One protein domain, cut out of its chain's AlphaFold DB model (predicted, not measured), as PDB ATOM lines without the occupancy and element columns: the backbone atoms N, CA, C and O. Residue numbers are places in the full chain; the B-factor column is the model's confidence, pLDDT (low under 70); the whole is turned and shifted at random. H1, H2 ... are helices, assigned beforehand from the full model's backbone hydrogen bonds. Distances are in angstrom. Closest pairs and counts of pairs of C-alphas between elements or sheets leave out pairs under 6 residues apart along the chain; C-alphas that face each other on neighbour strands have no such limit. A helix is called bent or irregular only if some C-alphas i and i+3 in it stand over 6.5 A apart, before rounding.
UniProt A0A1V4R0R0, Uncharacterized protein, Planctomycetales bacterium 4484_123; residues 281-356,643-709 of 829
ATOM      1  N   ARG A 281      26.522 -13.262 -12.948       97.31
ATOM      2  CA  ARG A 281      25.202 -13.813 -13.314       97.31
ATOM      3  C   ARG A 281      24.080 -13.265 -12.431       97.31
ATOM      4  O   ARG A 281      22.988 -13.043 -12.939       97.31
ATOM      5  N   SER A 282      24.342 -13.061 -11.139       97.81
ATOM      6  CA  SER A 282      23.395 -12.421 -10.220       97.81
ATOM      7  C   SER A 282      23.150 -10.963 -10.615       97.81
ATOM      8  O   SER A 282      21.997 -10.559 -10.715       97.81
ATOM      9  N   GLU A 283      24.213 -10.211 -10.907       97.31
ATOM     10  CA  GLU A 283      24.143  -8.806 -11.337       97.31
ATOM     11  C   GLU A 283      23.376  -8.644 -12.657       97.31
ATOM     12  O   GLU A 283      22.495  -7.798 -12.770       97.31
ATOM     13  N   ALA A 284      23.622  -9.521 -13.637       97.25
ATOM     14  CA  ALA A 284      22.880  -9.517 -14.898       97.25
ATOM     15  C   ALA A 284      21.381  -9.830 -14.726       97.25
ATOM     16  O   ALA A 284      20.570  -9.424 -15.559       97.25
ATOM     17  N   LEU A 285      21.006 -10.573 -13.678       96.19
ATOM     18  CA  LEU A 285      19.614 -10.927 -13.405       96.19
ATOM     19  C   LEU A 285      18.882  -9.822 -12.631       96.19
ATOM     20  O   LEU A 285      17.734  -9.512 -12.961       96.19
ATOM     21  N   LEU A 286      19.528  -9.262 -11.605       96.44
ATOM     22  CA  LEU A 286      19.041  -8.150 -10.790       96.44
ATOM     23  C   LEU A 286      20.218  -7.255 -10.359       96.44
ATOM     24  O   LEU A 286      20.934  -7.623  -9.420       96.44
ATOM     25  N   PRO A 287      20.373  -6.073 -10.982       96.50
ATOM     26  CA  PRO A 287      21.441  -5.143 -10.645       96.50
ATOM     27  C   PRO A 287      21.416  -4.705  -9.180       96.50
ATOM     28  O   PRO A 287      20.343  -4.467  -8.616       96.50
ATOM     29  N   ALA A 288      22.594  -4.596  -8.565       93.19
ATOM     30  CA  ALA A 288      22.813  -4.177  -7.177       93.19
ATOM     31  C   ALA A 288      22.137  -5.052  -6.094       93.19
ATOM     32  O   ALA A 288      22.173  -4.719  -4.901       93.19
ATOM     33  N   PHE A 289      21.546  -6.197  -6.454       96.75
ATOM     34  CA  PHE A 289      20.880  -7.076  -5.492       96.75
ATOM     35  C   PHE A 289      21.871  -7.644  -4.468       96.75
ATOM     36  O   PHE A 289      22.934  -8.151  -4.823       96.75
ATOM     37  N   GLY A 290      21.525  -7.572  -3.178       94.31
ATOM     38  CA  GLY A 290      22.366  -8.098  -2.097       94.31
ATOM     39  C   GLY A 290      23.748  -7.437  -1.993       94.31
ATOM     40  O   GLY A 290      24.656  -8.028  -1.418       94.31
ATOM     41  N   GLY A 291      23.939  -6.245  -2.575       95.50
ATOM     42  CA  GLY A 291      25.248  -5.588  -2.612       95.50
ATOM     43  C   GLY A 291      26.269  -6.306  -3.499       95.50
ATOM     44  O   GLY A 291      27.472  -6.192  -3.252       95.50
ATOM     45  N   VAL A 292      25.809  -7.034  -4.523       96.94
ATOM     46  CA  VAL A 292      26.650  -7.822  -5.438       96.94
ATOM     47  C   VAL A 292      27.792  -7.011  -6.069       96.94
ATOM     48  O   VAL A 292      28.873  -7.559  -6.238       96.94
ATOM     49  N   ASP A 293      27.650  -5.700  -6.288       96.06
ATOM     50  CA  ASP A 293      28.745  -4.832  -6.761       96.06
ATOM     51  C   ASP A 293      29.943  -4.779  -5.807       96.06
ATOM     52  O   ASP A 293      31.103  -4.714  -6.228       96.06
ATOM     53  N   LYS A 294      29.684  -4.776  -4.493       96.81
ATOM     54  CA  LYS A 294      30.743  -4.824  -3.475       96.81
ATOM     55  C   LYS A 294      31.406  -6.200  -3.475       96.81
ATOM     56  O   LYS A 294      32.628  -6.269  -3.400       96.81
ATOM     57  N   LEU A 295      30.620  -7.267  -3.631       97.62
ATOM     58  CA  LEU A 295      31.127  -8.641  -3.718       97.62
ATOM     59  C   LEU A 295      31.954  -8.869  -4.989       97.62
ATOM     60  O   LEU A 295      33.011  -9.486  -4.923       97.62
ATOM     61  N   ILE A 296      31.524  -8.329  -6.134       97.88
ATOM     62  CA  ILE A 296      32.275  -8.371  -7.394       97.88
ATOM     63  C   ILE A 296      33.609  -7.649  -7.221       97.88
ATOM     64  O   ILE A 296      34.645  -8.215  -7.561       97.88
ATOM     65  N   ARG A 297      33.605  -6.435  -6.653       96.94
ATOM     66  CA  ARG A 297      34.844  -5.695  -6.369       96.94
ATOM     67  C   ARG A 297      35.771  -6.458  -5.425       96.94
ATOM     68  O   ARG A 297      36.962  -6.530  -5.702       96.94
ATOM     69  N   ALA A 298      35.235  -7.060  -4.365       97.25
ATOM     70  CA  ALA A 298      36.016  -7.876  -3.440       97.25
ATOM     71  C   ALA A 298      36.635  -9.101  -4.138       97.25
ATOM     72  O   ALA A 298      37.839  -9.312  -4.037       97.25
ATOM     73  N   ALA A 299      35.849  -9.854  -4.917       97.50
ATOM     74  CA  ALA A 299      36.334 -11.011  -5.669       97.50
ATOM     75  C   ALA A 299      37.397 -10.627  -6.715       97.50
ATOM     76  O   ALA A 299      38.405 -11.322  -6.849       97.50
ATOM     77  N   CYS A 300      37.207  -9.508  -7.424       97.62
ATOM     78  CA  CYS A 300      38.216  -8.947  -8.325       97.62
ATOM     79  C   CYS A 300      39.500  -8.567  -7.573       97.62
ATOM     80  O   CYS A 300      40.582  -8.924  -8.030       97.62
ATOM     81  N   GLY A 301      39.399  -7.916  -6.410       97.50
ATOM     82  CA  GLY A 301      40.552  -7.592  -5.564       97.50
ATOM     83  C   GLY A 301      41.334  -8.841  -5.143       97.50
ATOM     84  O   GLY A 301      42.544  -8.913  -5.354       97.50
ATOM     85  N   SER A 302      40.646  -9.876  -4.656       97.56
ATOM     86  CA  SER A 302      41.277 -11.150  -4.277       97.56
ATOM     87  C   SER A 302      41.924 -11.874  -5.465       97.56
ATOM     88  O   SER A 302      43.011 -12.442  -5.329       97.56
ATOM     89  N   LEU A 303      41.302 -11.841  -6.651       97.56
ATOM     90  CA  LEU A 303      41.926 -12.351  -7.875       97.56
ATOM     91  C   LEU A 303      43.173 -11.539  -8.226       97.56
ATOM     92  O   LEU A 303      44.234 -12.128  -8.440       97.56
ATOM     93  N   ALA A 304      43.094 -10.207  -8.225       97.94
ATOM     94  CA  ALA A 304      44.231  -9.344  -8.522       97.94
ATOM     95  C   ALA A 304      45.424  -9.636  -7.596       97.94
ATOM     96  O   ALA A 304      46.547  -9.823  -8.072       97.94
ATOM     97  N   GLU A 305      45.189  -9.791  -6.292       97.75
ATOM     98  CA  GLU A 305      46.213 -10.188  -5.319       97.75
ATOM     99  C   GLU A 305      46.795 -11.580  -5.600       97.75
ATOM    100  O   GLU A 305      48.019 -11.764  -5.575       97.75
ATOM    101  N   ARG A 306      45.948 -12.562  -5.935       97.62
ATOM    102  CA  ARG A 306      46.379 -13.917  -6.316       97.62
ATOM    103  C   ARG A 306      47.259 -13.902  -7.565       97.62
ATOM    104  O   ARG A 306      48.293 -14.584  -7.595       97.62
ATOM    105  N   HIS A 307      46.894 -13.129  -8.586       98.12
ATOM    106  CA  HIS A 307      47.716 -12.966  -9.786       98.12
ATOM    107  C   HIS A 307      49.013 -12.225  -9.471       98.12
ATOM    108  O   HIS A 307      50.068 -12.659  -9.924       98.12
ATOM    109  N   MET A 308      48.998 -11.203  -8.614       98.25
ATOM    110  CA  MET A 308      50.219 -10.541  -8.145       98.25
ATOM    111  C   MET A 308      51.162 -11.509  -7.417       98.25
ATOM    112  O   MET A 308      52.374 -11.481  -7.643       98.25
ATOM    113  N   GLY A 309      50.630 -12.398  -6.576       98.12
ATOM    114  CA  GLY A 309      51.402 -13.464  -5.933       98.12
ATOM    115  C   GLY A 309      51.978 -14.461  -6.942       98.12
ATOM    116  O   GLY A 309      53.159 -14.801  -6.869       98.12
ATOM    117  N   SER A 310      51.172 -14.881  -7.918       97.62
ATOM    118  CA  SER A 310      51.589 -15.802  -8.986       97.62
ATOM    119  C   SER A 310      52.661 -15.186  -9.887       97.62
ATOM    120  O   SER A 310      53.640 -15.850 -10.216       97.62
ATOM    121  N   ALA A 311      52.539 -13.895 -10.205       98.06
ATOM    122  CA  ALA A 311      53.533 -13.146 -10.957       98.06
ATOM    123  C   ALA A 311      54.869 -13.070 -10.206       98.06
ATOM    124  O   ALA A 311      55.915 -13.326 -10.794       98.06
ATOM    125  N   ARG A 312      54.852 -12.798  -8.892       98.25
ATOM    126  CA  ARG A 312      56.069 -12.810  -8.056       98.25
ATOM    127  C   ARG A 312      56.738 -14.186  -8.027       98.25
ATOM    128  O   ARG A 312      57.951 -14.261  -8.188       98.25
ATOM    129  N   LYS A 313      55.957 -15.262  -7.870       98.06
ATOM    130  CA  LYS A 313      56.474 -16.642  -7.934       98.06
ATOM    131  C   LYS A 313      57.092 -16.948  -9.300       98.06
ATOM    132  O   LYS A 313      58.184 -17.502  -9.359       98.06
ATOM    133  N   ALA A 314      56.430 -16.543 -10.385       97.56
ATOM    134  CA  ALA A 314      56.940 -16.708 -11.743       97.56
ATOM    135  C   ALA A 314      58.255 -15.940 -11.963       97.56
ATOM    136  O   ALA A 314      59.190 -16.509 -12.518       97.56
ATOM    137  N   LEU A 315      58.371 -14.700 -11.468       96.94
ATOM    138  CA  LEU A 315      59.627 -13.937 -11.508       96.94
ATOM    139  C   LEU A 315      60.752 -14.633 -10.734       96.94
ATOM    140  O   LEU A 315      61.854 -14.752 -11.257       96.94
ATOM    141  N   GLY A 316      60.471 -15.135  -9.525       96.94
ATOM    142  CA  GLY A 316      61.450 -15.891  -8.734       96.94
ATOM    143  C   GLY A 316      61.946 -17.163  -9.434       96.94
ATOM    144  O   GLY A 316      63.078 -17.579  -9.222       96.94
ATOM    145  N   ALA A 317      61.124 -17.743 -10.313       96.69
ATOM    146  CA  ALA A 317      61.470 -18.894 -11.144       96.69
ATOM    147  C   ALA A 317      62.065 -18.521 -12.523       96.69
ATOM    148  O   ALA A 317      62.234 -19.402 -13.364       96.69
ATOM    149  N   GLY A 318      62.326 -17.236 -12.804       95.88
ATOM    150  CA  GLY A 318      62.828 -16.767 -14.105       95.88
ATOM    151  C   GLY A 318      61.821 -16.879 -15.262       95.88
ATOM    152  O   GLY A 318      62.200 -16.845 -16.430       95.88
ATOM    153  N   GLN A 319      60.529 -17.037 -14.960       96.69
ATOM    154  CA  GLN A 319      59.444 -17.211 -15.934       96.69
ATOM    155  C   GLN A 319      58.844 -15.859 -16.329       96.69
ATOM    156  O   GLN A 319      57.679 -15.550 -16.061       96.69
ATOM    157  N   ASP A 320      59.658 -15.045 -16.989       97.12
ATOM    158  CA  ASP A 320      59.371 -13.649 -17.317       97.12
ATOM    159  C   ASP A 320      58.079 -13.436 -18.112       97.12
ATOM    160  O   ASP A 320      57.325 -12.495 -17.855       97.12
ATOM    161  N   GLY A 321      57.813 -14.318 -19.078       96.62
ATOM    162  CA  GLY A 321      56.588 -14.265 -19.873       96.62
ATOM    163  C   GLY A 321      55.341 -14.514 -19.037       96.62
ATOM    164  O   GLY A 321      54.362 -13.777 -19.115       96.62
ATOM    165  N   ARG A 322      55.390 -15.535 -18.184       97.50
ATOM    166  CA  ARG A 322      54.264 -15.908 -17.330       97.50
ATOM    167  C   ARG A 322      53.988 -14.845 -16.268       97.50
ATOM    168  O   ARG A 322      52.835 -14.501 -16.024       97.50
ATOM    169  N   ALA A 323      55.044 -14.265 -15.694       98.12
ATOM    170  CA  ALA A 323      54.923 -13.130 -14.788       98.12
ATOM    171  C   ALA A 323      54.171 -11.957 -15.434       98.12
ATOM    172  O   ALA A 323      53.258 -11.409 -14.821       98.12
ATOM    173  N   LEU A 324      54.498 -11.622 -16.688       98.12
ATOM    174  CA  LEU A 324      53.802 -10.581 -17.445       98.12
ATOM    175  C   LEU A 324      52.305 -10.883 -17.614       98.12
ATOM    176  O   LEU A 324      51.487  -9.996 -17.381       98.12
ATOM    177  N   VAL A 325      51.936 -12.120 -17.971       98.06
ATOM    178  CA  VAL A 325      50.523 -12.531 -18.107       98.06
ATOM    179  C   VAL A 325      49.767 -12.354 -16.792       98.06
ATOM    180  O   VAL A 325      48.663 -11.813 -16.785       98.06
ATOM    181  N   HIS A 326      50.364 -12.749 -15.668       98.31
ATOM    182  CA  HIS A 326      49.735 -12.566 -14.365       98.31
ATOM    183  C   HIS A 326      49.664 -11.087 -13.944       98.31
ATOM    184  O   HIS A 326      48.655 -10.685 -13.375       98.31
ATOM    185  N   PHE A 327      50.649 -10.240 -14.262       98.44
ATOM    186  CA  PHE A 327      50.513  -8.795 -14.028       98.44
ATOM    187  C   PHE A 327      49.383  -8.173 -14.860       98.44
ATOM    188  O   PHE A 327      48.639  -7.342 -14.344       98.44
ATOM    189  N   LEU A 328      49.211  -8.603 -16.115       97.94
ATOM    190  CA  LEU A 328      48.078  -8.181 -16.944       97.94
ATOM    191  C   LEU A 328      46.746  -8.626 -16.343       97.94
ATOM    192  O   LEU A 328      45.835  -7.815 -16.244       97.94
ATOM    193  N   ALA A 329      46.636  -9.885 -15.918       97.81
ATOM    194  CA  ALA A 329      45.431 -10.390 -15.265       97.81
ATOM    195  C   ALA A 329      45.099  -9.604 -13.990       97.81
ATOM    196  O   ALA A 329      43.945  -9.244 -13.780       97.81
ATOM    197  N   ALA A 330      46.111  -9.267 -13.182       98.12
ATOM    198  CA  ALA A 330      45.924  -8.439 -11.997       98.12
ATOM    199  C   ALA A 330      45.335  -7.062 -12.341       98.12
ATOM    200  O   ALA A 330      44.370  -6.655 -11.705       98.12
ATOM    201  N   LEU A 331      45.846  -6.392 -13.382       97.25
ATOM    202  CA  LEU A 331      45.273  -5.129 -13.873       97.25
ATOM    203  C   LEU A 331      43.880  -5.294 -14.487       97.25
ATOM    204  O   LEU A 331      43.048  -4.401 -14.374       97.25
ATOM    205  N   GLY A 332      43.611  -6.431 -15.129       96.75
ATOM    206  CA  GLY A 332      42.297  -6.734 -15.690       96.75
ATOM    207  C   GLY A 332      41.204  -6.865 -14.629       96.75
ATOM    208  O   GLY A 332      40.046  -6.554 -14.904       96.75
ATOM    209  N   TYR A 333      41.565  -7.299 -13.421       97.62
ATOM    210  CA  TYR A 333      40.655  -7.343 -12.278       97.62
ATOM    211  C   TYR A 333      40.659  -6.048 -11.457       97.62
ATOM    212  O   TYR A 333      39.601  -5.633 -10.987       97.62
ATOM    213  N   ASP A 334      41.817  -5.405 -11.312       97.19
ATOM    214  CA  ASP A 334      42.000  -4.157 -10.574       97.19
ATOM    215  C   ASP A 334      42.836  -3.151 -11.383       97.19
ATOM    216  O   ASP A 334      44.067  -3.086 -11.289       97.19
ATOM    217  N   GLY A 335      42.151  -2.344 -12.197       94.38
ATOM    218  CA  GLY A 335      42.792  -1.381 -13.097       94.38
ATOM    219  C   GLY A 335      43.534  -0.241 -12.388       94.38
ATOM    220  O   GLY A 335      44.373   0.416 -13.009       94.38
ATOM    221  N   SER A 336      43.269   0.000 -11.098       94.94
ATOM    222  CA  SER A 336      43.966   1.013 -10.296       94.94
ATOM    223  C   SER A 336      45.196   0.468  -9.565       94.94
ATOM    224  O   SER A 336      45.864   1.225  -8.857       94.94
ATOM    225  N   ASN A 337      45.563  -0.803  -9.763       96.25
ATOM    226  CA  ASN A 337      46.718  -1.408  -9.107       96.25
ATOM    227  C   ASN A 337      48.054  -0.827  -9.616       96.25
ATOM    228  O   ASN A 337      48.649  -1.297 -10.592       96.25
ATOM    229  N   VAL A 338      48.558   0.197  -8.919       95.75
ATOM    230  CA  VAL A 338      49.797   0.914  -9.273       95.75
ATOM    231  C   VAL A 338      51.001  -0.031  -9.327       95.75
ATOM    232  O   VAL A 338      51.778   0.013 -10.282       95.75
ATOM    233  N   GLN A 339      51.124  -0.946  -8.360       96.25
ATOM    234  CA  GLN A 339      52.246  -1.889  -8.312       96.25
ATOM    235  C   GLN A 339      52.250  -2.851  -9.503       96.25
ATOM    236  O   GLN A 339      53.313  -3.138 -10.058       96.25
ATOM    237  N   ALA A 340      51.080  -3.369  -9.895       96.56
ATOM    238  CA  ALA A 340      50.956  -4.235 -11.063       96.56
ATOM    239  C   ALA A 340      51.372  -3.484 -12.334       96.56
ATOM    240  O   ALA A 340      52.148  -4.016 -13.127       96.56
ATOM    241  N   LYS A 341      50.944  -2.224 -12.485       95.62
ATOM    242  CA  LYS A 341      51.295  -1.366 -13.624       95.62
ATOM    243  C   LYS A 341      52.798  -1.099 -13.717       95.62
ATOM    244  O   LYS A 341      53.385  -1.280 -14.781       95.62
ATOM    245  N   GLU A 342      53.439  -0.713 -12.617       95.94
ATOM    246  CA  GLU A 342      54.885  -0.462 -12.582       95.94
ATOM    247  C   GLU A 342      55.698  -1.714 -12.924       95.94
ATOM    248  O   GLU A 342      56.619  -1.665 -13.745       95.94
ATOM    249  N   LYS A 343      55.350  -2.856 -12.317       97.00
ATOM    250  CA  LYS A 343      56.031  -4.130 -12.575       97.00
ATOM    251  C   LYS A 343      55.796  -4.615 -13.998       97.00
ATOM    252  O   LYS A 343      56.734  -5.095 -14.627       97.00
ATOM    253  N   LEU A 344      54.590  -4.431 -14.528       96.44
ATOM    254  CA  LEU A 344      54.267  -4.764 -15.907       96.44
ATOM    255  C   LEU A 344      55.133  -3.982 -16.897       96.44
ATOM    256  O   LEU A 344      55.696  -4.589 -17.802       96.44
ATOM    257  N   VAL A 345      55.285  -2.665 -16.719       93.88
ATOM    258  CA  VAL A 345      56.124  -1.833 -17.604       93.88
ATOM    259  C   VAL A 345      57.572  -2.325 -17.605       93.88
ATOM    260  O   VAL A 345      58.154  -2.511 -18.676       93.88
ATOM    261  N   LYS A 346      58.134  -2.605 -16.421       95.44
ATOM    262  CA  LYS A 346      59.479  -3.191 -16.296       95.44
ATOM    263  C   LYS A 346      59.565  -4.531 -17.029       95.44
ATOM    264  O   LYS A 346      60.505  -4.761 -17.785       95.44
ATOM    265  N   GLN A 347      58.555  -5.383 -16.872       96.69
ATOM    266  CA  GLN A 347      58.551  -6.718 -17.459       96.69
ATOM    267  C   GLN A 347      58.393  -6.719 -18.983       96.69
ATOM    268  O   GLN A 347      59.050  -7.495 -19.679       96.69
ATOM    269  N   VAL A 348      57.565  -5.819 -19.519       95.56
ATOM    270  CA  VAL A 348      57.465  -5.577 -20.963       95.56
ATOM    271  C   VAL A 348      58.833  -5.181 -21.511       95.56
ATOM    272  O   VAL A 348      59.231  -5.694 -22.555       95.56
ATOM    273  N   GLN A 349      59.571  -4.316 -20.808       93.31
ATOM    274  CA  GLN A 349      60.905  -3.899 -21.232       93.31
ATOM    275  C   GLN A 349      61.905  -5.064 -21.225       93.31
ATOM    276  O   GLN A 349      62.568  -5.279 -22.235       93.31
ATOM    277  N   VAL A 350      61.931  -5.884 -20.167       95.88
ATOM    278  CA  VAL A 350      62.773  -7.098 -20.097       95.88
ATOM    279  C   VAL A 350      62.512  -8.029 -21.284       95.88
ATOM    280  O   VAL A 350      63.450  -8.497 -21.933       95.88
ATOM    281  N   LEU A 351      61.243  -8.286 -21.621       95.94
ATOM    282  CA  LEU A 351      60.918  -9.126 -22.773       95.94
ATOM    283  C   LEU A 351      61.253  -8.451 -24.107       95.94
ATOM    284  O   LEU A 351      61.728  -9.138 -25.008       95.94
ATOM    285  N   ARG A 352      61.061  -7.131 -24.248       93.38
ATOM    286  CA  ARG A 352      61.476  -6.378 -25.447       93.38
ATOM    287  C   ARG A 352      62.981  -6.439 -25.656       93.38
ATOM    288  O   ARG A 352      63.418  -6.650 -26.784       93.38
ATOM    289  N   ASP A 353      63.771  -6.354 -24.594       92.19
ATOM    290  CA  ASP A 353      65.219  -6.520 -24.688       92.19
ATOM    291  C   ASP A 353      65.601  -7.924 -25.177       92.19
ATOM    292  O   ASP A 353      66.525  -8.057 -25.975       92.19
ATOM    293  N   ARG A 354      64.823  -8.960 -24.834       94.50
ATOM    294  CA  ARG A 354      64.968 -10.314 -25.406       94.50
ATOM    295  C   ARG A 354      64.500 -10.438 -26.857       94.50
ATOM    296  O   ARG A 354      64.880 -11.391 -27.536       94.50
ATOM    297  N   THR A 355      63.676  -9.512 -27.352       94.25
ATOM    298  CA  THR A 355      63.279  -9.474 -28.773       94.25
ATOM    299  C   THR A 355      64.331  -8.859 -29.685       94.25
ATOM    300  O   THR A 355      64.168  -8.944 -30.903       94.25
ATOM    301  N   LYS A 356      65.398  -8.273 -29.121       93.50
ATOM    302  CA  LYS A 356      66.540  -7.791 -29.898       93.50
ATOM    303  C   LYS A 356      67.136  -8.949 -30.700       93.50
ATOM    304  O   LYS A 356      67.319 -10.046 -30.168       93.50
ATOM    305  N   GLY A 643      61.632 -12.684 -35.911       89.81
ATOM    306  CA  GLY A 643      60.935 -13.264 -34.763       89.81
ATOM    307  C   GLY A 643      60.439 -14.699 -34.982       89.81
ATOM    308  O   GLY A 643      59.903 -15.281 -34.039       89.81
ATOM    309  N   GLN A 644      60.632 -15.317 -36.157       92.38
ATOM    310  CA  GLN A 644      60.248 -16.724 -36.380       92.38
ATOM    311  C   GLN A 644      60.945 -17.692 -35.417       92.38
ATOM    312  O   GLN A 644      60.363 -18.716 -35.053       92.38
ATOM    313  N   ARG A 645      62.132 -17.335 -34.911       93.19
ATOM    314  CA  ARG A 645      62.816 -18.084 -33.847       93.19
ATOM    315  C   ARG A 645      61.905 -18.359 -32.655       93.19
ATOM    316  O   ARG A 645      61.879 -19.467 -32.127       93.19
ATOM    317  N   PHE A 646      61.101 -17.370 -32.267       95.56
ATOM    318  CA  PHE A 646      60.222 -17.466 -31.113       95.56
ATOM    319  C   PHE A 646      59.040 -18.397 -31.364       95.56
ATOM    320  O   PHE A 646      58.609 -19.069 -30.435       95.56
ATOM    321  N   VAL A 647      58.570 -18.504 -32.609       95.81
ATOM    322  CA  VAL A 647      57.546 -19.488 -32.992       95.81
ATOM    323  C   VAL A 647      58.093 -20.898 -32.800       95.81
ATOM    324  O   VAL A 647      57.516 -21.684 -32.055       95.81
ATOM    325  N   ILE A 648      59.268 -21.179 -33.373       94.00
ATOM    326  CA  ILE A 648      59.924 -22.491 -33.277       94.00
ATOM    327  C   ILE A 648      60.203 -22.852 -31.810       94.00
ATOM    328  O   ILE A 648      59.998 -23.992 -31.389       94.00
ATOM    329  N   MET A 649      60.676 -21.892 -31.010       95.25
ATOM    330  CA  MET A 649      60.935 -22.111 -29.587       95.25
ATOM    331  C   MET A 649      59.646 -22.332 -28.786       95.25
ATOM    332  O   MET A 649      59.622 -23.217 -27.931       95.25
ATOM    333  N   ALA A 650      58.574 -21.586 -29.074       96.88
ATOM    334  CA  ALA A 650      57.274 -21.777 -28.437       96.88
ATOM    335  C   ALA A 650      56.701 -23.165 -28.753       96.88
ATOM    336  O   ALA A 650      56.289 -23.876 -27.842       96.88
ATOM    337  N   GLU A 651      56.748 -23.599 -30.014       96.38
ATOM    338  CA  GLU A 651      56.292 -24.927 -30.444       96.38
ATOM    339  C   GLU A 651      57.085 -26.054 -29.776       96.38
ATOM    340  O   GLU A 651      56.501 -27.005 -29.256       96.38
ATOM    341  N   ARG A 652      58.417 -25.929 -29.704       96.12
ATOM    342  CA  ARG A 652      59.268 -26.886 -28.977       96.12
ATOM    343  C   ARG A 652      58.950 -26.920 -27.485       96.12
ATOM    344  O   ARG A 652      58.996 -27.988 -26.877       96.12
ATOM    345  N   ALA A 653      58.660 -25.776 -26.874       97.25
ATOM    346  CA  ALA A 653      58.263 -25.718 -25.472       97.25
ATOM    347  C   ALA A 653      56.897 -26.394 -25.252       97.25
ATOM    348  O   ALA A 653      56.776 -27.221 -24.350       97.25
ATOM    349  N   VAL A 654      55.918 -26.163 -26.137       97.31
ATOM    350  CA  VAL A 654      54.624 -26.870 -26.128       97.31
ATOM    351  C   VAL A 654      54.819 -28.381 -26.262       97.31
ATOM    352  O   VAL A 654      54.259 -29.132 -25.465       97.31
ATOM    353  N   ALA A 655      55.652 -28.836 -27.203       97.25
ATOM    354  CA  ALA A 655      55.946 -30.257 -27.402       97.25
ATOM    355  C   ALA A 655      56.577 -30.908 -26.156       97.25
ATOM    356  O   ALA A 655      56.254 -32.042 -25.814       97.25
ATOM    357  N   ARG A 656      57.421 -30.166 -25.426       97.75
ATOM    358  CA  ARG A 656      58.025 -30.598 -24.152       97.75
ATOM    359  C   ARG A 656      57.111 -30.420 -22.934       97.75
ATOM    360  O   ARG A 656      57.543 -30.693 -21.819       97.75
ATOM    361  N   LYS A 657      55.872 -29.952 -23.123       96.56
ATOM    362  CA  LYS A 657      54.932 -29.571 -22.053       96.56
ATOM    363  C   LYS A 657      55.470 -28.476 -21.111       96.56
ATOM    364  O   LYS A 657      54.935 -28.281 -20.020       96.56
ATOM    365  N   ASP A 658      56.471 -27.713 -21.547       97.56
ATOM    366  CA  ASP A 658      56.991 -26.541 -20.844       97.56
ATOM    367  C   ASP A 658      56.097 -25.326 -21.135       97.56
ATOM    368  O   ASP A 658      56.305 -24.562 -22.083       97.56
ATOM    369  N   ARG A 659      55.056 -25.163 -20.314       96.50
ATOM    370  CA  ARG A 659      54.094 -24.062 -20.461       96.50
ATOM    371  C   ARG A 659      54.743 -22.690 -20.273       96.50
ATOM    372  O   ARG A 659      54.408 -21.766 -21.008       96.50
ATOM    373  N   ALA A 660      55.668 -22.554 -19.323       96.81
ATOM    374  CA  ALA A 660      56.293 -21.271 -19.019       96.81
ATOM    375  C   ALA A 660      57.169 -20.787 -20.182       96.81
ATOM    376  O   ALA A 660      57.037 -19.638 -20.614       96.81
ATOM    377  N   GLY A 661      57.992 -21.680 -20.742       97.12
ATOM    378  CA  GLY A 661      58.771 -21.398 -21.944       97.12
ATOM    379  C   GLY A 661      57.879 -21.070 -23.142       97.12
ATOM    380  O   GLY A 661      58.131 -20.092 -23.847       97.12
ATOM    381  N   ALA A 662      56.789 -21.818 -23.339       97.94
ATOM    382  CA  ALA A 662      55.855 -21.579 -24.439       97.94
ATOM    383  C   ALA A 662      55.225 -20.177 -24.377       97.94
ATOM    384  O   ALA A 662      55.250 -19.452 -25.371       97.94
ATOM    385  N   VAL A 663      54.720 -19.768 -23.207       97.94
ATOM    386  CA  VAL A 663      54.130 -18.434 -22.991       97.94
ATOM    387  C   VAL A 663      55.168 -17.334 -23.192       97.94
ATOM    388  O   VAL A 663      54.891 -16.334 -23.852       97.94
ATOM    389  N   GLN A 664      56.379 -17.518 -22.668       97.56
ATOM    390  CA  GLN A 664      57.459 -16.549 -22.826       97.56
ATOM    391  C   GLN A 664      57.835 -16.329 -24.286       97.56
ATOM    392  O   GLN A 664      57.893 -15.185 -24.735       97.56
ATOM    393  N   HIS A 665      58.068 -17.400 -25.040       97.88
ATOM    394  CA  HIS A 665      58.419 -17.278 -26.449       97.88
ATOM    395  C   HIS A 665      57.255 -16.725 -27.275       97.88
ATOM    396  O   HIS A 665      57.474 -15.859 -28.118       97.88
ATOM    397  N   ALA A 666      56.014 -17.114 -26.972       97.94
ATOM    398  CA  ALA A 666      54.838 -16.531 -27.607       97.94
ATOM    399  C   ALA A 666      54.735 -15.013 -27.362       97.94
ATOM    400  O   ALA A 666      54.480 -14.256 -28.298       97.94
ATOM    401  N   LEU A 667      55.001 -14.536 -26.143       97.56
ATOM    402  CA  LEU A 667      55.034 -13.101 -25.842       97.56
ATOM    403  C   LEU A 667      56.195 -12.377 -26.527       97.56
ATOM    404  O   LEU A 667      55.986 -11.291 -27.062       97.56
ATOM    405  N   CYS A 668      57.389 -12.972 -26.571       96.69
ATOM    406  CA  CYS A 668      58.509 -12.418 -27.333       96.69
ATOM    407  C   CYS A 668      58.163 -12.286 -28.822       96.69
ATOM    408  O   CYS A 668      58.480 -11.265 -29.422       96.69
ATOM    409  N   TYR A 669      57.459 -13.258 -29.410       96.62
ATOM    410  CA  TYR A 669      56.959 -13.139 -30.780       96.62
ATOM    411  C   TYR A 669      55.989 -11.962 -30.931       96.62
ATOM    412  O   TYR A 669      56.152 -11.140 -31.827       96.62
ATOM    413  N   LEU A 670      54.990 -11.854 -30.048       95.81
ATOM    414  CA  LEU A 670      53.999 -10.775 -30.111       95.81
ATOM    415  C   LEU A 670      54.635  -9.388 -29.927       95.81
ATOM    416  O   LEU A 670      54.190  -8.432 -30.554       95.81
ATOM    417  N   LEU A 671      55.680  -9.283 -29.101       93.75
ATOM    418  CA  LEU A 671      56.448  -8.052 -28.895       93.75
ATOM    419  C   LEU A 671      57.391  -7.732 -30.062       93.75
ATOM    420  O   LEU A 671      57.597  -6.557 -30.348       93.75
ATOM    421  N   ALA A 672      57.933  -8.748 -30.739       91.88
ATOM    422  CA  ALA A 672      58.722  -8.574 -31.960       91.88
ATOM    423  C   ALA A 672      57.847  -8.137 -33.153       91.88
ATOM    424  O   ALA A 672      58.314  -7.425 -34.036       91.88
ATOM    425  N   TYR A 673      56.564  -8.521 -33.154       91.25
ATOM    426  CA  TYR A 673      55.590  -8.201 -34.205       91.25
ATOM    427  C   TYR A 673      54.330  -7.511 -33.653       91.25
ATOM    428  O   TYR A 673      53.228  -8.073 -33.716       91.25
ATOM    429  N   PRO A 674      54.448  -6.277 -33.132       85.88
ATOM    430  CA  PRO A 674      53.355  -5.610 -32.427       85.88
ATOM    431  C   PRO A 674      52.127  -5.335 -33.310       85.88
ATOM    432  O   PRO A 674      51.001  -5.342 -32.808       85.88
ATOM    433  N   THR A 675      52.313  -5.137 -34.618       83.12
ATOM    434  CA  THR A 675      51.237  -4.821 -35.579       83.12
ATOM    435  C   THR A 675      50.657  -6.045 -36.292       83.12
ATOM    436  O   THR A 675      49.566  -5.977 -36.858       83.12
ATOM    437  N   GLY A 676      51.320  -7.203 -36.223       78.44
ATOM    438  CA  GLY A 676      50.855  -8.432 -36.866       78.44
ATOM    439  C   GLY A 676      51.976  -9.285 -37.449       78.44
ATOM    440  O   GLY A 676      53.019  -8.787 -37.857       78.44
ATOM    441  N   GLY A 677      51.729 -10.591 -37.499       84.44
ATOM    442  CA  GLY A 677      52.609 -11.591 -38.091       84.44
ATOM    443  C   GLY A 677      51.825 -12.869 -38.381       84.44
ATOM    444  O   GLY A 677      50.762 -13.085 -37.794       84.44
ATOM    445  N   GLU A 678      52.344 -13.708 -39.279       89.62
ATOM    446  CA  GLU A 678      51.690 -14.944 -39.750       89.62
ATOM    447  C   GLU A 678      51.253 -15.861 -38.588       89.62
ATOM    448  O   GLU A 678      50.182 -16.460 -38.629       89.62
ATOM    449  N   SER A 679      52.030 -15.910 -37.500       94.56
ATOM    450  CA  SER A 679      51.790 -16.790 -36.347       94.56
ATOM    451  C   SER A 679      51.092 -16.097 -35.167       94.56
ATOM    452  O   SER A 679      50.959 -16.692 -34.097       94.56
ATOM    453  N   ARG A 680      50.617 -14.851 -35.326       94.69
ATOM    454  CA  ARG A 680      50.027 -14.040 -34.238       94.69
ATOM    455  C   ARG A 680      48.887 -14.754 -33.510       94.69
ATOM    456  O   ARG A 680      48.878 -14.781 -32.282       94.69
ATOM    457  N   ALA A 681      47.937 -15.333 -34.246       95.19
ATOM    458  CA  ALA A 681      46.783 -16.011 -33.652       95.19
ATOM    459  C   ALA A 681      47.191 -17.265 -32.860       95.19
ATOM    460  O   ALA A 681      46.679 -17.499 -31.763       95.19
ATOM    461  N   ALA A 682      48.153 -18.036 -33.378       96.88
ATOM    462  CA  ALA A 682      48.693 -19.210 -32.700       96.88
ATOM    463  C   ALA A 682      49.418 -18.825 -31.401       96.88
ATOM    464  O   ALA A 682      49.149 -19.410 -30.353       96.88
ATOM    465  N   MET A 683      50.264 -17.790 -31.437       97.62
ATOM    466  CA  MET A 683      50.966 -17.304 -30.244       97.62
ATOM    467  C   MET A 683      49.991 -16.750 -29.198       97.62
ATOM    468  O   MET A 683      50.116 -17.062 -28.016       97.62
ATOM    469  N   LEU A 684      48.961 -16.007 -29.617       96.69
ATOM    470  CA  LEU A 684      47.922 -15.530 -28.703       96.69
ATOM    471  C   LEU A 684      47.158 -16.689 -28.047       96.69
ATOM    472  O   LEU A 684      46.873 -16.636 -26.854       96.69
ATOM    473  N   LYS A 685      46.870 -17.763 -28.794       97.06
ATOM    474  CA  LYS A 685      46.241 -18.972 -28.244       97.06
ATOM    475  C   LYS A 685      47.106 -19.620 -27.158       97.06
ATOM    476  O   LYS A 685      46.551 -20.036 -26.145       97.06
ATOM    477  N   ILE A 686      48.429 -19.676 -27.343       97.81
ATOM    478  CA  ILE A 686      49.369 -20.193 -26.331       97.81
ATOM    479  C   ILE A 686      49.320 -19.334 -25.062       97.81
ATOM    480  O   ILE A 686      49.190 -19.876 -23.969       97.81
ATOM    481  N   VAL A 687      49.355 -18.005 -25.199       97.56
ATOM    482  CA  VAL A 687      49.298 -17.079 -24.054       97.56
ATOM    483  C   VAL A 687      47.965 -17.198 -23.304       97.56
ATOM    484  O   VAL A 687      47.955 -17.337 -22.085       97.56
ATOM    485  N   CYS A 688      46.835 -17.224 -24.016       96.19
ATOM    486  CA  CYS A 688      45.511 -17.369 -23.403       96.19
ATOM    487  C   CYS A 688      45.296 -18.733 -22.727       96.19
ATOM    488  O   CYS A 688      44.467 -18.837 -21.827       96.19
ATOM    489  N   ALA A 689      46.014 -19.781 -23.146       96.25
ATOM    490  CA  ALA A 689      45.905 -21.100 -22.530       96.25
ATOM    491  C   ALA A 689      46.450 -21.133 -21.090       96.25
ATOM    492  O   ALA A 689      46.008 -21.973 -20.307       96.25
ATOM    493  N   ASP A 690      47.352 -20.217 -20.720       95.56
ATOM    494  CA  ASP A 690      47.873 -20.120 -19.347       95.56
ATOM    495  C   ASP A 690      46.795 -19.669 -18.345       95.56
ATOM    496  O   ASP A 690      46.793 -20.103 -17.196       95.56
ATOM    497  N   LEU A 691      45.815 -18.883 -18.813       95.44
ATOM    498  CA  LEU A 691      44.656 -18.410 -18.044       95.44
ATOM    499  C   LEU A 691      43.340 -19.037 -18.529       95.44
ATOM    500  O   LEU A 691      42.283 -18.407 -18.499       95.44
ATOM    501  N   ALA A 692      43.379 -20.291 -18.992       93.19
ATOM    502  CA  ALA A 692      42.205 -20.953 -19.571       93.19
ATOM    503  C   ALA A 692      40.991 -20.982 -18.622       93.19
ATOM    504  O   ALA A 692      39.854 -20.868 -19.079       93.19
ATOM    505  N   ALA A 693      41.233 -21.081 -17.311       92.62
ATOM    506  CA  ALA A 693      40.193 -21.082 -16.284       92.62
ATOM    507  C   ALA A 693      39.465 -19.735 -16.131       92.62
ATOM    508  O   ALA A 693      38.416 -19.708 -15.499       92.62
ATOM    509  N   GLU A 694      39.976 -18.648 -16.711       95.88
ATOM    510  CA  GLU A 694      39.464 -17.274 -16.567       95.88
ATOM    511  C   GLU A 694      39.166 -16.616 -17.924       95.88
ATOM    512  O   GLU A 694      38.946 -15.408 -18.018       95.88
ATOM    513  N   ARG A 695      39.140 -17.407 -19.001       93.12
ATOM    514  CA  ARG A 695      39.012 -16.911 -20.379       93.12
ATOM    515  C   ARG A 695      37.749 -16.074 -20.630       93.12
ATOM    516  O   ARG A 695      37.771 -15.191 -21.477       93.12
ATOM    517  N   ASP A 696      36.654 -16.369 -19.936       94.12
ATOM    518  CA  ASP A 696      35.380 -15.639 -20.001       94.12
ATOM    519  C   ASP A 696      35.329 -14.414 -19.073       94.12
ATOM    520  O   ASP A 696      34.400 -13.612 -19.150       94.12
ATOM    521  N   LEU A 697      36.313 -14.270 -18.183       95.19
ATOM    522  CA  LEU A 697      36.375 -13.199 -17.193       95.19
ATOM    523  C   LEU A 697      37.323 -12.071 -17.600       95.19
ATOM    524  O   LEU A 697      37.046 -10.922 -17.244       95.19
ATOM    525  N   LEU A 698      38.394 -12.397 -18.334       95.38
ATOM    526  CA  LEU A 698      39.453 -11.480 -18.749       95.38
ATOM    527  C   LEU A 698      39.549 -11.352 -20.271       95.38
ATOM    528  O   LEU A 698      39.790 -12.325 -20.989       95.38
ATOM    529  N   ALA A 699      39.508 -10.117 -20.760       95.56
ATOM    530  CA  ALA A 699      39.818  -9.792 -22.147       95.56
ATOM    531  C   ALA A 699      41.341  -9.668 -22.357       95.56
ATOM    532  O   ALA A 699      41.864  -8.606 -22.686       95.56
ATOM    533  N   LEU A 700      42.086 -10.766 -22.173       95.69
ATOM    534  CA  LEU A 700      43.556 -10.759 -22.260       95.69
ATOM    535  C   LEU A 700      44.124 -10.141 -23.559       95.69
ATOM    536  O   LEU A 700      45.109  -9.406 -23.471       95.69
ATOM    537  N   PRO A 701      43.535 -10.354 -24.756       95.94
ATOM    538  CA  PRO A 701      43.992  -9.678 -25.972       95.94
ATOM    539  C   PRO A 701      43.894  -8.147 -25.903       95.94
ATOM    540  O   PRO A 701      44.716  -7.457 -26.502       95.94
ATOM    541  N   GLU A 702      42.901  -7.611 -25.194       93.56
ATOM    542  CA  GLU A 702      42.723  -6.167 -25.011       93.56
ATOM    543  C   GLU A 702      43.750  -5.619 -24.026       93.56
ATOM    544  O   GLU A 702      44.410  -4.634 -24.339       93.56
ATOM    545  N   LEU A 703      43.993  -6.328 -22.920       95.56
ATOM    546  CA  LEU A 703      45.024  -5.969 -21.940       95.56
ATOM    547  C   LEU A 703      46.431  -5.982 -22.553       95.56
ATOM    548  O   LEU A 703      47.220  -5.061 -22.344       95.56
ATOM    549  N   LEU A 704      46.744  -6.995 -23.369       95.44
ATOM    550  CA  LEU A 704      47.988  -7.056 -24.144       95.44
ATOM    551  C   LEU A 704      48.110  -5.861 -25.100       95.44
ATOM    552  O   LEU A 704      49.188  -5.280 -25.249       95.44
ATOM    553  N   ARG A 705      47.003  -5.471 -25.739       92.94
ATOM    554  CA  ARG A 705      46.973  -4.325 -26.649       92.94
ATOM    555  C   ARG A 705      47.193  -3.004 -25.928       92.94
ATOM    556  O   ARG A 705      47.986  -2.188 -26.397       92.94
ATOM    557  N   GLU A 706      46.510  -2.813 -24.810       90.12
ATOM    558  CA  GLU A 706      46.538  -1.586 -24.023       90.12
ATOM    559  C   GLU A 706      47.883  -1.390 -23.325       90.12
ATOM    560  O   GLU A 706      48.495  -0.328 -23.440       90.12
ATOM    561  N   HIS A 707      48.377  -2.417 -22.634       93.00
ATOM    562  CA  HIS A 707      49.514  -2.254 -21.733       93.00
ATOM    563  C   HIS A 707      50.851  -2.728 -22.311       93.00
ATOM    564  O   HIS A 707      51.898  -2.238 -21.888       93.00
ATOM    565  N   CYS A 708      50.857  -3.651 -23.277       92.31
ATOM    566  CA  CYS A 708      52.102  -4.139 -23.891       92.31
ATOM    567  C   CYS A 708      52.371  -3.530 -25.274       92.31
ATOM    568  O   CYS A 708      53.490  -3.630 -25.787       92.31
ATOM    569  N   GLY A 709      51.371  -2.874 -25.871       87.69
ATOM    570  CA  GLY A 709      51.475  -2.286 -27.204       87.69
ATOM    571  C   GLY A 709      51.585  -3.324 -28.322       87.69
ATOM    572  O   GLY A 709      52.184  -3.052 -29.356       87.69
TER     573      GLY A 709
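Overview. This is residues 281 to 356 and 643 to 709 of the 829 residues of an uncharacterized protein of Planctomycetales bacterium 4484_123 (UniProt A0A1V4R0R0). Two three-helix bundles stand crosswise: H2, H3 and H4 form one, spread nearly in a row, and H6 of the second, H5, H6 and H7, packs across residues 320 to 322 of H3 and 351 to 354 of H4. The long H2 reaches out to H1, farthest from the mean of the C-alphas, where residues 284 to 289 stick out; H8 packs on H3 and H4. Both bundles are up and down, each helix running against the one before it. The printed part has 143 residues with eight named helices, H1 to H8 in chain order, and no named strand; its class is all helix. It is compact, with a radius of gyration of the C-alphas of 16.0 A, yet elongated in outline, spanning 52 by 29 by 28 A.

Arrangement. H2, residues 289 to 316, is irregular, with C-alphas 290 and 293 8.6 A apart, and has a kink of 27 degrees near residue 296. H2 and H3, residues 320 to 333, form a hairpin at a shallow tilt of 13 degrees, opposite ways; their closest C-alphas, of Ala 304 and Ala 330, are 4.0 A apart. H3 and H4, residues 338 to 354, form another at a shallow tilt of 31 degrees, opposite ways, closest at the C-alphas of Phe 327 and Ala 340, 5.5 A. H1, residues 281 to 285, touches H2 only at the corner, with the C-alphas of Glu 283 and Val 292 closest at 6.5 A. H6, residues 659 to 672, touches H3 about perpendicular at 81 degrees, closest at the C-alphas of Gly 321 and Gln 664, 3.8 A. H6 and H5, residues 644 to 655, form a hairpin at a shallow tilt of 16 degrees, opposite ways, closest at the C-alphas of Ala 650 and Ala 662, 4.2 A. H6 and H7, residues 680 to 690, form a hairpin, opposite ways at a steep tilt of 36 degrees, only just beyond shallow, with the C-alphas of Ala 666 and Met 683 closest at 4.7 A. H8, residues 700 to 708, touches H3 at 75 degrees, about perpendicular, closest at the C-alphas of Leu 328 and Leu 703, 6.3 A. Every O i to N i+4 pair is within hydrogen-bond range in H1, H3, H4, H5, H6 and H8; in H2 22 of 24 are, in H7 6 of 7.

Along the chain. H2 runs 41.6 A from C-alpha 289 at (20.880, -7.076, -5.492) to C-alpha 316 at (61.450, -15.891, -8.734). H4 measures 24.8 A, H3 20.4 A and H6 19.8 A. H8 ends with C-alpha 708 at (52.102, -4.139, -23.891).

Size, cuts and confidence. The C-alphas farthest apart, of Gly 290 and Arg 645, are 52.4 A apart. Residues 357 to 642 are not printed; C-alphas 356 and 643 are 9.2 A apart across the cut. Of the links printed whole, none is long. No printed residue has a pLDDT under 70.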